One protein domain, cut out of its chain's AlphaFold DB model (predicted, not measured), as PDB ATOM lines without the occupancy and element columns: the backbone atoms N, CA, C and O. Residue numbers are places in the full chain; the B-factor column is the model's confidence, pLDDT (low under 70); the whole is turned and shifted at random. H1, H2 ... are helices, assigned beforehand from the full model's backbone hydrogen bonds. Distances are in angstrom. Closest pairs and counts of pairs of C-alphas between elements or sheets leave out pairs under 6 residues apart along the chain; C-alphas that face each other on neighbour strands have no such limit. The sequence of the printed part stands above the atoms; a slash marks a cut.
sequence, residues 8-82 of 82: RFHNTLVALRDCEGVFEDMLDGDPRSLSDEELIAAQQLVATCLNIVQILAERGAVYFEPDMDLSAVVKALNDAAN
ATOM      1  N   ARG A   8     508.116 473.066 478.029       77.44
ATOM      2  CA  ARG A   8     508.053 472.023 476.984       77.44
ATOM      3  C   ARG A   8     507.579 472.596 475.653       77.44
ATOM      4  O   ARG A   8     508.309 472.539 474.678       77.44
ATOM      5  N   PHE A   9     506.417 473.245 475.643       83.69
ATOM      6  CA  PHE A   9     505.893 473.870 474.428       83.69
ATOM      7  C   PHE A   9     506.753 475.038 473.943       83.69
ATOM      8  O   PHE A   9     506.933 475.187 472.743       83.69
ATOM      9  N   HIS A  10     507.314 475.841 474.853       85.38
ATOM     10  CA  HIS A  10     508.138 476.990 474.476       85.38
ATOM     11  C   HIS A  10     509.437 476.564 473.778       85.38
ATOM     12  O   HIS A  10     509.739 477.054 472.696       85.38
ATOM     13  N   ASN A  11     510.169 475.607 474.354       86.44
ATOM     14  CA  ASN A  11     511.418 475.114 473.776       86.44
ATOM     15  C   ASN A  11     511.163 474.327 472.486       86.44
ATOM     16  O   ASN A  11     511.888 474.499 471.512       86.44
ATOM     17  N   THR A  12     510.114 473.496 472.459       89.12
ATOM     18  CA  THR A  12     509.733 472.763 471.246       89.12
ATOM     19  C   THR A  12     509.304 473.712 470.131       89.12
ATOM     20  O   THR A  12     509.652 473.466 468.986       89.12
ATOM     21  N   LEU A  13     508.614 474.816 470.436       89.06
ATOM     22  CA  LEU A  13     508.238 475.814 469.431       89.06
ATOM     23  C   LEU A  13     509.461 476.475 468.783       89.06
ATOM     24  O   LEU A  13     509.455 476.681 467.575       89.06
ATOM     25  N   VAL A  14     510.489 476.807 469.568       90.12
ATOM     26  CA  VAL A  14     511.739 477.369 469.027       90.12
ATOM     27  C   VAL A  14     512.394 476.369 468.075       90.12
ATOM     28  O   VAL A  14     512.631 476.708 466.924       90.12
ATOM     29  N   ALA A  15     512.570 475.119 468.510       89.00
ATOM     30  CA  ALA A  15     513.169 474.079 467.673       89.00
ATOM     31  C   ALA A  15     512.356 473.790 466.395       89.00
ATOM     32  O   ALA A  15     512.931 473.595 465.332       89.00
ATOM     33  N   LEU A  16     511.020 473.795 466.476       90.31
ATOM     34  CA  LEU A  16     510.158 473.590 465.309       90.31
ATOM     35  C   LEU A  16     510.304 474.701 464.266       90.31
ATOM     36  O   LEU A  16     510.285 474.403 463.079       90.31
ATOM     37  N   ARG A  17     510.470 475.957 464.698       89.50
ATOM     38  CA  ARG A  17     510.708 477.090 463.787       89.50
ATOM     39  C   ARG A  17     512.072 477.018 463.114       89.50
ATOM     40  O   ARG A  17     512.196 477.388 461.955       89.50
ATOM     41  N   ASP A  18     513.079 476.518 463.825       88.94
ATOM     42  CA  ASP A  18     514.386 476.278 463.216       88.94
ATOM     43  C   ASP A  18     514.272 475.207 462.113       88.94
ATOM     44  O   ASP A  18     514.806 475.389 461.021       88.94
ATOM     45  N   CYS A  19     513.516 474.127 462.355       88.88
ATOM     46  CA  CYS A  19     513.229 473.118 461.331       88.88
ATOM     47  C   CYS A  19     512.394 473.668 460.163       88.88
ATOM     48  O   CYS A  19     512.648 473.297 459.023       88.88
ATOM     49  N   GLU A  20     511.422 474.548 460.428       86.88
ATOM     50  CA  GLU A  20     510.620 475.226 459.399       86.88
ATOM     51  C   GLU A  20     511.512 475.986 458.412       86.88
ATOM     52  O   GLU A  20     511.401 475.757 457.212       86.88
ATOM     53  N   GLY A  21     512.472 476.775 458.908       84.31
ATOM     54  CA  GLY A  21     513.430 477.475 458.046       84.31
ATOM     55  C   GLY A  21     514.274 476.521 457.195       84.31
ATOM     56  O   GLY A  21     514.443 476.745 456.004       84.31
ATOM     57  N   VAL A  22     514.734 475.400 457.768       84.38
ATOM     58  CA  VAL A  22     515.463 474.372 457.000       84.38
ATOM     59  C   VAL A  22     514.597 473.787 455.879       84.38
ATOM     60  O   VAL A  22     515.103 473.574 454.780       84.38
ATOM     61  N   PHE A  23     513.309 473.540 456.126       82.81
ATOM     62  CA  PHE A  23     512.398 473.045 455.094       82.81
ATOM     63  C   PHE A  23     512.123 474.078 454.002       82.81
ATOM     64  O   PHE A  23     512.092 473.700 452.833       82.81
ATOM     65  N   GLU A  24     511.941 475.352 454.358       82.62
ATOM     66  CA  GLU A  24     511.800 476.443 453.384       82.62
ATOM     67  C   GLU A  24     513.033 476.519 452.476       82.62
ATOM     68  O   GLU A  24     512.896 476.455 451.257       82.62
ATOM     69  N   ASP A  25     514.232 476.520 453.066       81.44
ATOM     70  CA  ASP A  25     515.496 476.553 452.325       81.44
ATOM     71  C   ASP A  25     515.620 475.356 451.355       81.44
ATOM     72  O   ASP A  25     515.984 475.524 450.188       81.44
ATOM     73  N   MET A  26     515.259 474.146 451.803       76.44
ATOM     74  CA  MET A  26     515.277 472.938 450.964       76.44
ATOM     75  C   MET A  26     514.266 472.997 449.808       76.44
ATOM     76  O   MET A  26     514.575 472.558 448.700       76.44
ATOM     77  N   LEU A  27     513.056 473.508 450.052       74.38
ATOM     78  CA  LEU A  27     511.995 473.599 449.041       74.38
ATOM     79  C   LEU A  27     512.259 474.706 448.011       74.38
ATOM     80  O   LEU A  27     511.904 474.542 446.843       74.38
ATOM     81  N   ASP A  28     512.926 475.785 448.420       79.94
ATOM     82  CA  ASP A  28     513.361 476.876 447.539       79.94
ATOM     83  C   ASP A  28     514.606 476.516 446.705       79.94
ATOM     84  O   ASP A  28     515.065 477.305 445.872       79.94
ATOM     85  N   GLY A  29     515.126 475.295 446.870       64.62
ATOM     86  CA  GLY A  29     516.229 474.757 446.083       64.62
ATOM     87  C   GLY A  29     517.615 475.178 446.571       64.62
ATOM     88  O   GLY A  29     518.562 475.086 445.788       64.62
ATOM     89  N   ASP A  30     517.757 475.625 447.827       66.06
ATOM     90  CA  ASP A  30     519.059 475.722 448.493       66.06
ATOM     91  C   ASP A  30     519.464 474.315 448.976       66.06
ATOM     92  O   ASP A  30     518.841 473.765 449.891       66.06
ATOM     93  N   PRO A  31     520.472 473.674 448.354       57.16
ATOM     94  CA  PRO A  31     520.778 472.273 448.590       57.16
ATOM     95  C   PRO A  31     521.545 472.112 449.905       57.16
ATOM     96  O   PRO A  31     522.752 471.858 449.930       57.16
ATOM     97  N   ARG A  32     520.844 472.217 451.034       62.81
ATOM     98  CA  ARG A  32     521.312 471.589 452.271       62.81
ATOM     99  C   ARG A  32     520.966 470.115 452.197       62.81
ATOM    100  O   ARG A  32     519.862 469.702 452.537       62.81
ATOM    101  N   SER A  33     521.935 469.316 451.763       66.69
ATOM    102  CA  SER A  33     521.838 467.863 451.853       66.69
ATOM    103  C   SER A  33     521.760 467.463 453.329       66.69
ATOM    104  O   SER A  33     522.757 467.560 454.056       66.69
ATOM    105  N   LEU A  34     520.580 467.043 453.783       75.44
ATOM    106  CA  LEU A  34     520.433 466.375 455.073       75.44
ATOM    107  C   LEU A  34     521.202 465.048 455.036       75.44
ATOM    108  O   LEU A  34     521.291 464.399 453.994       75.44
ATOM    109  N   SER A  35     521.758 464.630 456.173       82.44
ATOM    110  CA  SER A  35     522.231 463.251 456.304       82.44
ATOM    111  C   SER A  35     521.040 462.288 456.308       82.44
ATOM    112  O   SER A  35     519.918 462.691 456.615       82.44
ATOM    113  N   ASP A  36     521.278 461.003 456.044       82.00
ATOM    114  CA  ASP A  36     520.226 459.978 456.119       82.00
ATOM    115  C   ASP A  36     519.511 459.975 457.485       82.00
ATOM    116  O   ASP A  36     518.292 459.824 457.562       82.00
ATOM    117  N   GLU A  37     520.263 460.179 458.573       85.50
ATOM    118  CA  GLU A  37     519.713 460.261 459.932       85.50
ATOM    119  C   GLU A  37     518.824 461.498 460.119       85.50
ATOM    120  O   GLU A  37     517.724 461.386 460.666       85.50
ATOM    121  N   GLU A  38     519.261 462.661 459.626       83.69
ATOM    122  CA  GLU A  38     518.489 463.907 459.693       83.69
ATOM    123  C   GLU A  38     517.239 463.849 458.811       83.69
ATOM    124  O   GLU A  38     516.178 464.325 459.210       83.69
ATOM    125  N   LEU A  39     517.312 463.197 457.649       83.25
ATOM    126  CA  LEU A  39     516.158 462.986 456.779       83.25
ATOM    127  C   LEU A  39     515.105 462.094 457.455       83.25
ATOM    128  O   LEU A  39     513.914 462.411 457.434       83.25
ATOM    129  N   ILE A  40     515.529 461.007 458.108       85.88
ATOM    130  CA  ILE A  40     514.626 460.152 458.895       85.88
ATOM    131  C   ILE A  40     514.001 460.949 460.046       85.88
ATOM    132  O   ILE A  40     512.790 460.857 460.274       85.88
ATOM    133  N   ALA A  41     514.798 461.751 460.758       88.69
ATOM    134  CA  ALA A  41     514.307 462.598 461.841       88.69
ATOM    135  C   ALA A  41     513.286 463.635 461.334       88.69
ATOM    136  O   ALA A  41     512.225 463.797 461.941       88.69
ATOM    137  N   ALA A  42     513.551 464.269 460.191       85.25
ATOM    138  CA  ALA A  42     512.659 465.221 459.540       85.25
ATOM    139  C   ALA A  42     511.319 464.580 459.139       85.25
ATOM    140  O   ALA A  42     510.253 465.128 459.430       85.25
ATOM    141  N   GLN A  43     511.345 463.380 458.549       84.06
ATOM    142  CA  GLN A  43     510.129 462.628 458.216       84.06
ATOM    143  C   GLN A  43     509.294 462.311 459.468       84.06
ATOM    144  O   GLN A  43     508.073 462.495 459.475       84.06
ATOM    145  N   GLN A  44     509.943 461.866 460.550       88.56
ATOM    146  CA  GLN A  44     509.273 461.585 461.824       88.56
ATOM    147  C   GLN A  44     508.704 462.852 462.474       88.56
ATOM    148  O   GLN A  44     507.614 462.808 463.060       88.56
ATOM    149  N   LEU A  45     509.409 463.980 462.354       89.69
ATOM    150  CA  LEU A  45     508.963 465.280 462.841       89.69
ATOM    151  C   LEU A  45     507.670 465.712 462.141       89.69
ATOM    152  O   LEU A  45     506.676 465.978 462.817       89.69
ATOM    153  N   VAL A  46     507.650 465.696 460.804       86.25
ATOM    154  CA  VAL A  46     506.471 466.061 459.997       86.25
ATOM    155  C   VAL A  46     505.276 465.169 460.335       86.25
ATOM    156  O   VAL A  46     504.186 465.674 460.613       86.25
ATOM    157  N   ALA A  47     505.480 463.849 460.403       85.19
ATOM    158  CA  ALA A  47     504.428 462.908 460.787       85.19
ATOM    159  C   ALA A  47     503.871 463.194 462.194       85.19
ATOM    160  O   ALA A  47     502.661 463.126 462.422       85.19
ATOM    161  N   THR A  48     504.740 463.560 463.141       89.19
ATOM    162  CA  THR A  48     504.339 463.914 464.510       89.19
ATOM    163  C   THR A  48     503.523 465.205 464.542       89.19
ATOM    164  O   THR A  48     502.470 465.241 465.183       89.19
ATOM    165  N   CYS A  49     503.961 466.248 463.832       88.62
ATOM    166  CA  CYS A  49     503.238 467.516 463.725       88.62
ATOM    167  C   CYS A  49     501.835 467.321 463.139       88.62
ATOM    168  O   CYS A  49     500.865 467.847 463.685       88.62
ATOM    169  N   LEU A  50     501.701 466.505 462.094       84.06
ATOM    170  CA  LEU A  50     500.405 466.227 461.476       84.06
ATOM    171  C   LEU A  50     499.482 465.411 462.381       84.06
ATOM    172  O   LEU A  50     498.308 465.754 462.504       84.06
ATOM    173  N   ASN A  51     500.006 464.418 463.105       85.81
ATOM    174  CA  ASN A  51     499.229 463.711 464.128       85.81
ATOM    175  C   ASN A  51     498.710 464.663 465.218       85.81
ATOM    176  O   ASN A  51     497.568 464.533 465.658       85.81
ATOM    177  N   ILE A  52     499.518 465.639 465.655       87.00
ATOM    178  CA  ILE A  52     499.073 466.658 466.620       87.00
ATOM    179  C   ILE A  52     497.915 467.473 466.034       87.00
ATOM    180  O   ILE A  52     496.904 467.662 466.712       87.00
ATOM    181  N   VAL A  53     498.036 467.926 464.785       86.06
ATOM    182  CA  VAL A  53     496.978 468.686 464.106       86.06
ATOM    183  C   VAL A  53     495.706 467.850 463.957       86.06
ATOM    184  O   VAL A  53     494.631 468.342 464.293       86.06
ATOM    185  N   GLN A  54     495.814 466.578 463.563       84.00
ATOM    186  CA  GLN A  54     494.678 465.659 463.473       84.00
ATOM    187  C   GLN A  54     493.959 465.509 464.822       84.00
ATOM    188  O   GLN A  54     492.743 465.670 464.891       84.00
ATOM    189  N   ILE A  55     494.700 465.288 465.913       86.12
ATOM    190  CA  ILE A  55     494.136 465.180 467.270       86.12
ATOM    191  C   ILE A  55     493.375 466.456 467.671       86.12
ATOM    192  O   ILE A  55     492.365 466.388 468.379       86.12
ATOM    193  N   LEU A  56     493.869 467.629 467.272       84.44
ATOM    194  CA  LEU A  56     493.208 468.905 467.547       84.44
ATOM    195  C   LEU A  56     491.979 469.116 466.654       84.44
ATOM    196  O   LEU A  56     490.959 469.609 467.141       84.44
ATOM    197  N   ALA A  57     492.048 468.705 465.388       82.25
ATOM    198  CA  ALA A  57     490.946 468.787 464.436       82.25
ATOM    199  C   ALA A  57     489.775 467.873 464.825       82.25
ATOM    200  O   ALA A  57     488.634 468.329 464.880       82.25
ATOM    201  N   GLU A  58     490.051 466.627 465.220       81.25
ATOM    202  CA  GLU A  58     489.046 465.676 465.730       81.25
ATOM    203  C   GLU A  58     488.309 466.203 466.973       81.25
ATOM    204  O   GLU A  58     487.163 465.837 467.234       81.25
ATOM    205  N   ARG A  59     488.948 467.096 467.737       84.44
ATOM    206  CA  ARG A  59     488.366 467.751 468.919       84.44
ATOM    207  C   ARG A  59     487.712 469.103 468.618       84.44
ATOM    208  O   ARG A  59     487.252 469.759 469.549       84.44
ATOM    209  N   GLY A  60     487.677 469.526 467.353       77.44
ATOM    210  CA  GLY A  60     487.109 470.807 466.924       77.44
ATOM    211  C   GLY A  60     487.924 472.035 467.344       77.44
ATOM    212  O   GLY A  60     487.400 473.145 467.323       77.44
ATOM    213  N   ALA A  61     489.184 471.854 467.754       73.00
ATOM    214  CA  ALA A  61     490.057 472.944 468.188       73.00
ATOM    215  C   ALA A  61     490.766 473.649 467.019       73.00
ATOM    216  O   ALA A  61     491.226 474.777 467.183       73.00
ATOM    217  N   VAL A  62     490.865 472.995 465.856       72.81
ATOM    218  CA  VAL A  62     491.508 473.519 464.641       72.81
ATOM    219  C   VAL A  62     490.728 473.034 463.415       72.81
ATOM    220  O   VAL A  62     490.304 471.883 463.376       72.81
ATOM    221  N   TYR A  63     490.546 473.894 462.412       66.56
ATOM    222  CA  TYR A  63     490.080 473.468 461.091       66.56
ATOM    223  C   TYR A  63     491.290 473.011 460.276       66.56
ATOM    224  O   TYR A  63     492.202 473.801 460.039       66.56
ATOM    225  N   PHE A  64     491.312 471.737 459.891       66.12
ATOM    226  CA  PHE A  64     492.357 471.144 459.062       66.12
ATOM    227  C   PHE A  64     491.706 470.543 457.819       66.12
ATOM    228  O   PHE A  64     490.817 469.700 457.946       66.12
ATOM    229  N   GLU A  65     492.115 470.996 456.635       64.06
ATOM    230  CA  GLU A  65     491.710 470.373 455.377       64.06
ATOM    231  C   GLU A  65     492.613 469.149 455.135       64.06
ATOM    232  O   GLU A  65     493.831 469.290 455.046       64.06
ATOM    233  N   PRO A  66     492.052 467.929 455.098       56.00
ATOM    234  CA  PRO A  66     492.825 466.689 455.086       56.00
ATOM    235  C   PRO A  66     493.386 466.319 453.703       56.00
ATOM    236  O   PRO A  66     493.767 465.168 453.500       56.00
ATOM    237  N   ASP A  67     493.409 467.239 452.736       57.91
ATOM    238  CA  ASP A  67     493.863 466.944 451.373       57.91
ATOM    239  C   ASP A  67     495.385 467.052 451.188       57.91
ATOM    240  O   ASP A  67     495.897 466.657 450.139       57.91
ATOM    241  N   MET A  68     496.124 467.510 452.206       59.50
ATOM    242  CA  MET A  68     497.583 467.449 452.200       59.50
ATOM    243  C   MET A  68     498.049 465.992 452.262       59.50
ATOM    244  O   MET A  68     498.159 465.382 453.328       59.50
ATOM    245  N   ASP A  69     498.337 465.437 451.086       62.22
ATOM    246  CA  ASP A  69     498.942 464.124 450.933       62.22
ATOM    247  C   ASP A  69     500.365 464.138 451.506       62.22
ATOM    248  O   ASP A  69     501.326 464.623 450.905       62.22
ATOM    249  N   LEU A  70     500.491 463.562 452.697       59.22
ATOM    250  CA  LEU A  70     501.744 463.320 453.407       59.22
ATOM    251  C   LEU A  70     502.806 462.661 452.529       59.22
ATOM    252  O   LEU A  70     503.991 462.967 452.656       59.22
ATOM    253  N   SER A  71     502.390 461.763 451.635       59.28
ATOM    254  CA  SER A  71     503.311 461.081 450.738       59.28
ATOM    255  C   SER A  71     503.910 462.037 449.708       59.28
ATOM    256  O   SER A  71     505.077 461.879 449.355       59.28
ATOM    257  N   ALA A  72     503.174 463.073 449.296       65.12
ATOM    258  CA  ALA A  72     503.671 464.104 448.393       65.12
ATOM    259  C   ALA A  72     504.692 465.018 449.085       65.12
ATOM    260  O   ALA A  72     505.732 465.310 448.499       65.12
ATOM    261  N   VAL A  73     504.449 465.401 450.344       66.56
ATOM    262  CA  VAL A  73     505.394 466.211 451.137       66.56
ATOM    263  C   VAL A  73     506.668 465.422 451.439       66.56
ATOM    264  O   VAL A  73     507.767 465.910 451.198       66.56
ATOM    265  N   VAL A  74     506.545 464.173 451.899       65.38
ATOM    266  CA  VAL A  74     507.701 463.299 452.166       65.38
ATOM    267  C   VAL A  74     508.486 463.011 450.886       65.38
ATOM    268  O   VAL A  74     509.714 462.991 450.912       65.38
ATOM    269  N   LYS A  75     507.801 462.822 449.754       68.94
ATOM    270  CA  LYS A  75     508.457 462.666 448.456       68.94
ATOM    271  C   LYS A  75     509.208 463.934 448.049       68.94
ATOM    272  O   LYS A  75     510.364 463.817 447.672       68.94
ATOM    273  N   ALA A  76     508.603 465.114 448.184       69.25
ATOM    274  CA  ALA A  76     509.274 466.382 447.898       69.25
ATOM    275  C   ALA A  76     510.526 466.581 448.770       69.25
ATOM    276  O   ALA A  76     511.560 467.000 448.262       69.25
ATOM    277  N   LEU A  77     510.464 466.202 450.052       66.38
ATOM    278  CA  LEU A  77     511.624 466.233 450.949       66.38
ATOM    279  C   LEU A  77     512.731 465.263 450.513       66.38
ATOM    280  O   LEU A  77     513.904 465.621 450.538       66.38
ATOM    281  N   ASN A  78     512.370 464.050 450.090       67.19
ATOM    282  CA  ASN A  78     513.336 463.062 449.597       67.19
ATOM    283  C   ASN A  78     513.953 463.461 448.247       67.19
ATOM    284  O   ASN A  78     515.124 463.172 448.005       67.19
ATOM    285  N   ASP A  79     513.172 464.104 447.377       72.44
ATOM    286  CA  ASP A  79     513.629 464.605 446.081       72.44
ATOM    287  C   ASP A  79     514.548 465.832 446.256       72.44
ATOM    288  O   ASP A  79     515.498 465.977 445.498       72.44
ATOM    289  N   ALA A  80     514.317 466.679 447.270       63.47
ATOM    290  CA  ALA A  80     515.169 467.833 447.595       63.47
ATOM    291  C   ALA A  80     516.487 467.459 448.305       63.47
ATOM    292  O   ALA A  80     517.428 468.250 448.321       63.47
ATOM    293  N   ALA A  81     516.559 466.273 448.914       58.03
ATOM    294  CA  ALA A  81     517.751 465.786 449.608       58.03
ATOM    295  C   ALA A  81     518.754 465.036 448.699       58.03
ATOM    296  O   ALA A  81     519.860 464.745 449.159       58.03
ATOM    297  N   ASN A  82     518.385 464.718 447.447       53.53
ATOM    298  CA  ASN A  82     519.223 464.030 446.444       53.53
ATOM    299  C   ASN A  82     519.727 464.979 445.350       53.53
ATOM    300  O   ASN A  82     520.810 464.684 444.792       53.53
TER     301      ASN A  82
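This is residues 8 to 82 of the 82 residues of an uncharacterized protein of Lysobacter enzymogenes (UniProt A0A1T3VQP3). The long helix H2 has the short helix H3 beside it, running back the opposite way, while H1 slants away from the last turn of H3 and its residues 8 to 15 stick out free. The 75 printed residues hold three named helices, H1, H2 and H3 in chain order, and no named strand; the class is all helix. The whole is only just compact, close to loose, with a radius of gyration of the C-alphas of 13.4 A and spans of 38 by 29 by 21 A.

H2, residues 36 to 58, is 33.1 A long and begins at C-alpha 36 (520.226, 459.978, 456.119). H3, residues 70 to 80, ends at C-alpha 80 (515.169, 467.833, 447.595). H1, residues 8 to 27, is 28.3 A long.

H2 and H3 form a helical hairpin at a shallow tilt of 25 degrees. They only just touch, with 3 pairs of C-alphas within 8 A, through residues 39 to 47 of H2 alone; the closest C-alphas, Gln 43 and Val 74, are 6.6 A apart. H1 touches H3 with residues 26 to 27 alone, the same way at a steep tilt of 59 degrees; the closest C-alphas are Met 26 and Ala 80, 6.1 A. H1 and H2 are near each other, with 8 pairs of C-alphas within 10 A. In H1, H2 and H3 every O i to N i+4 pair is within hydrogen-bond range.

The farthest C-alphas, Gly 60 and Asn 82, are 38.7 A apart. The printed part has no cut; the link H2 to H3 is long. pLDDT is under 70 at residues 29 to 33, 63 to 78 and 80 to 82.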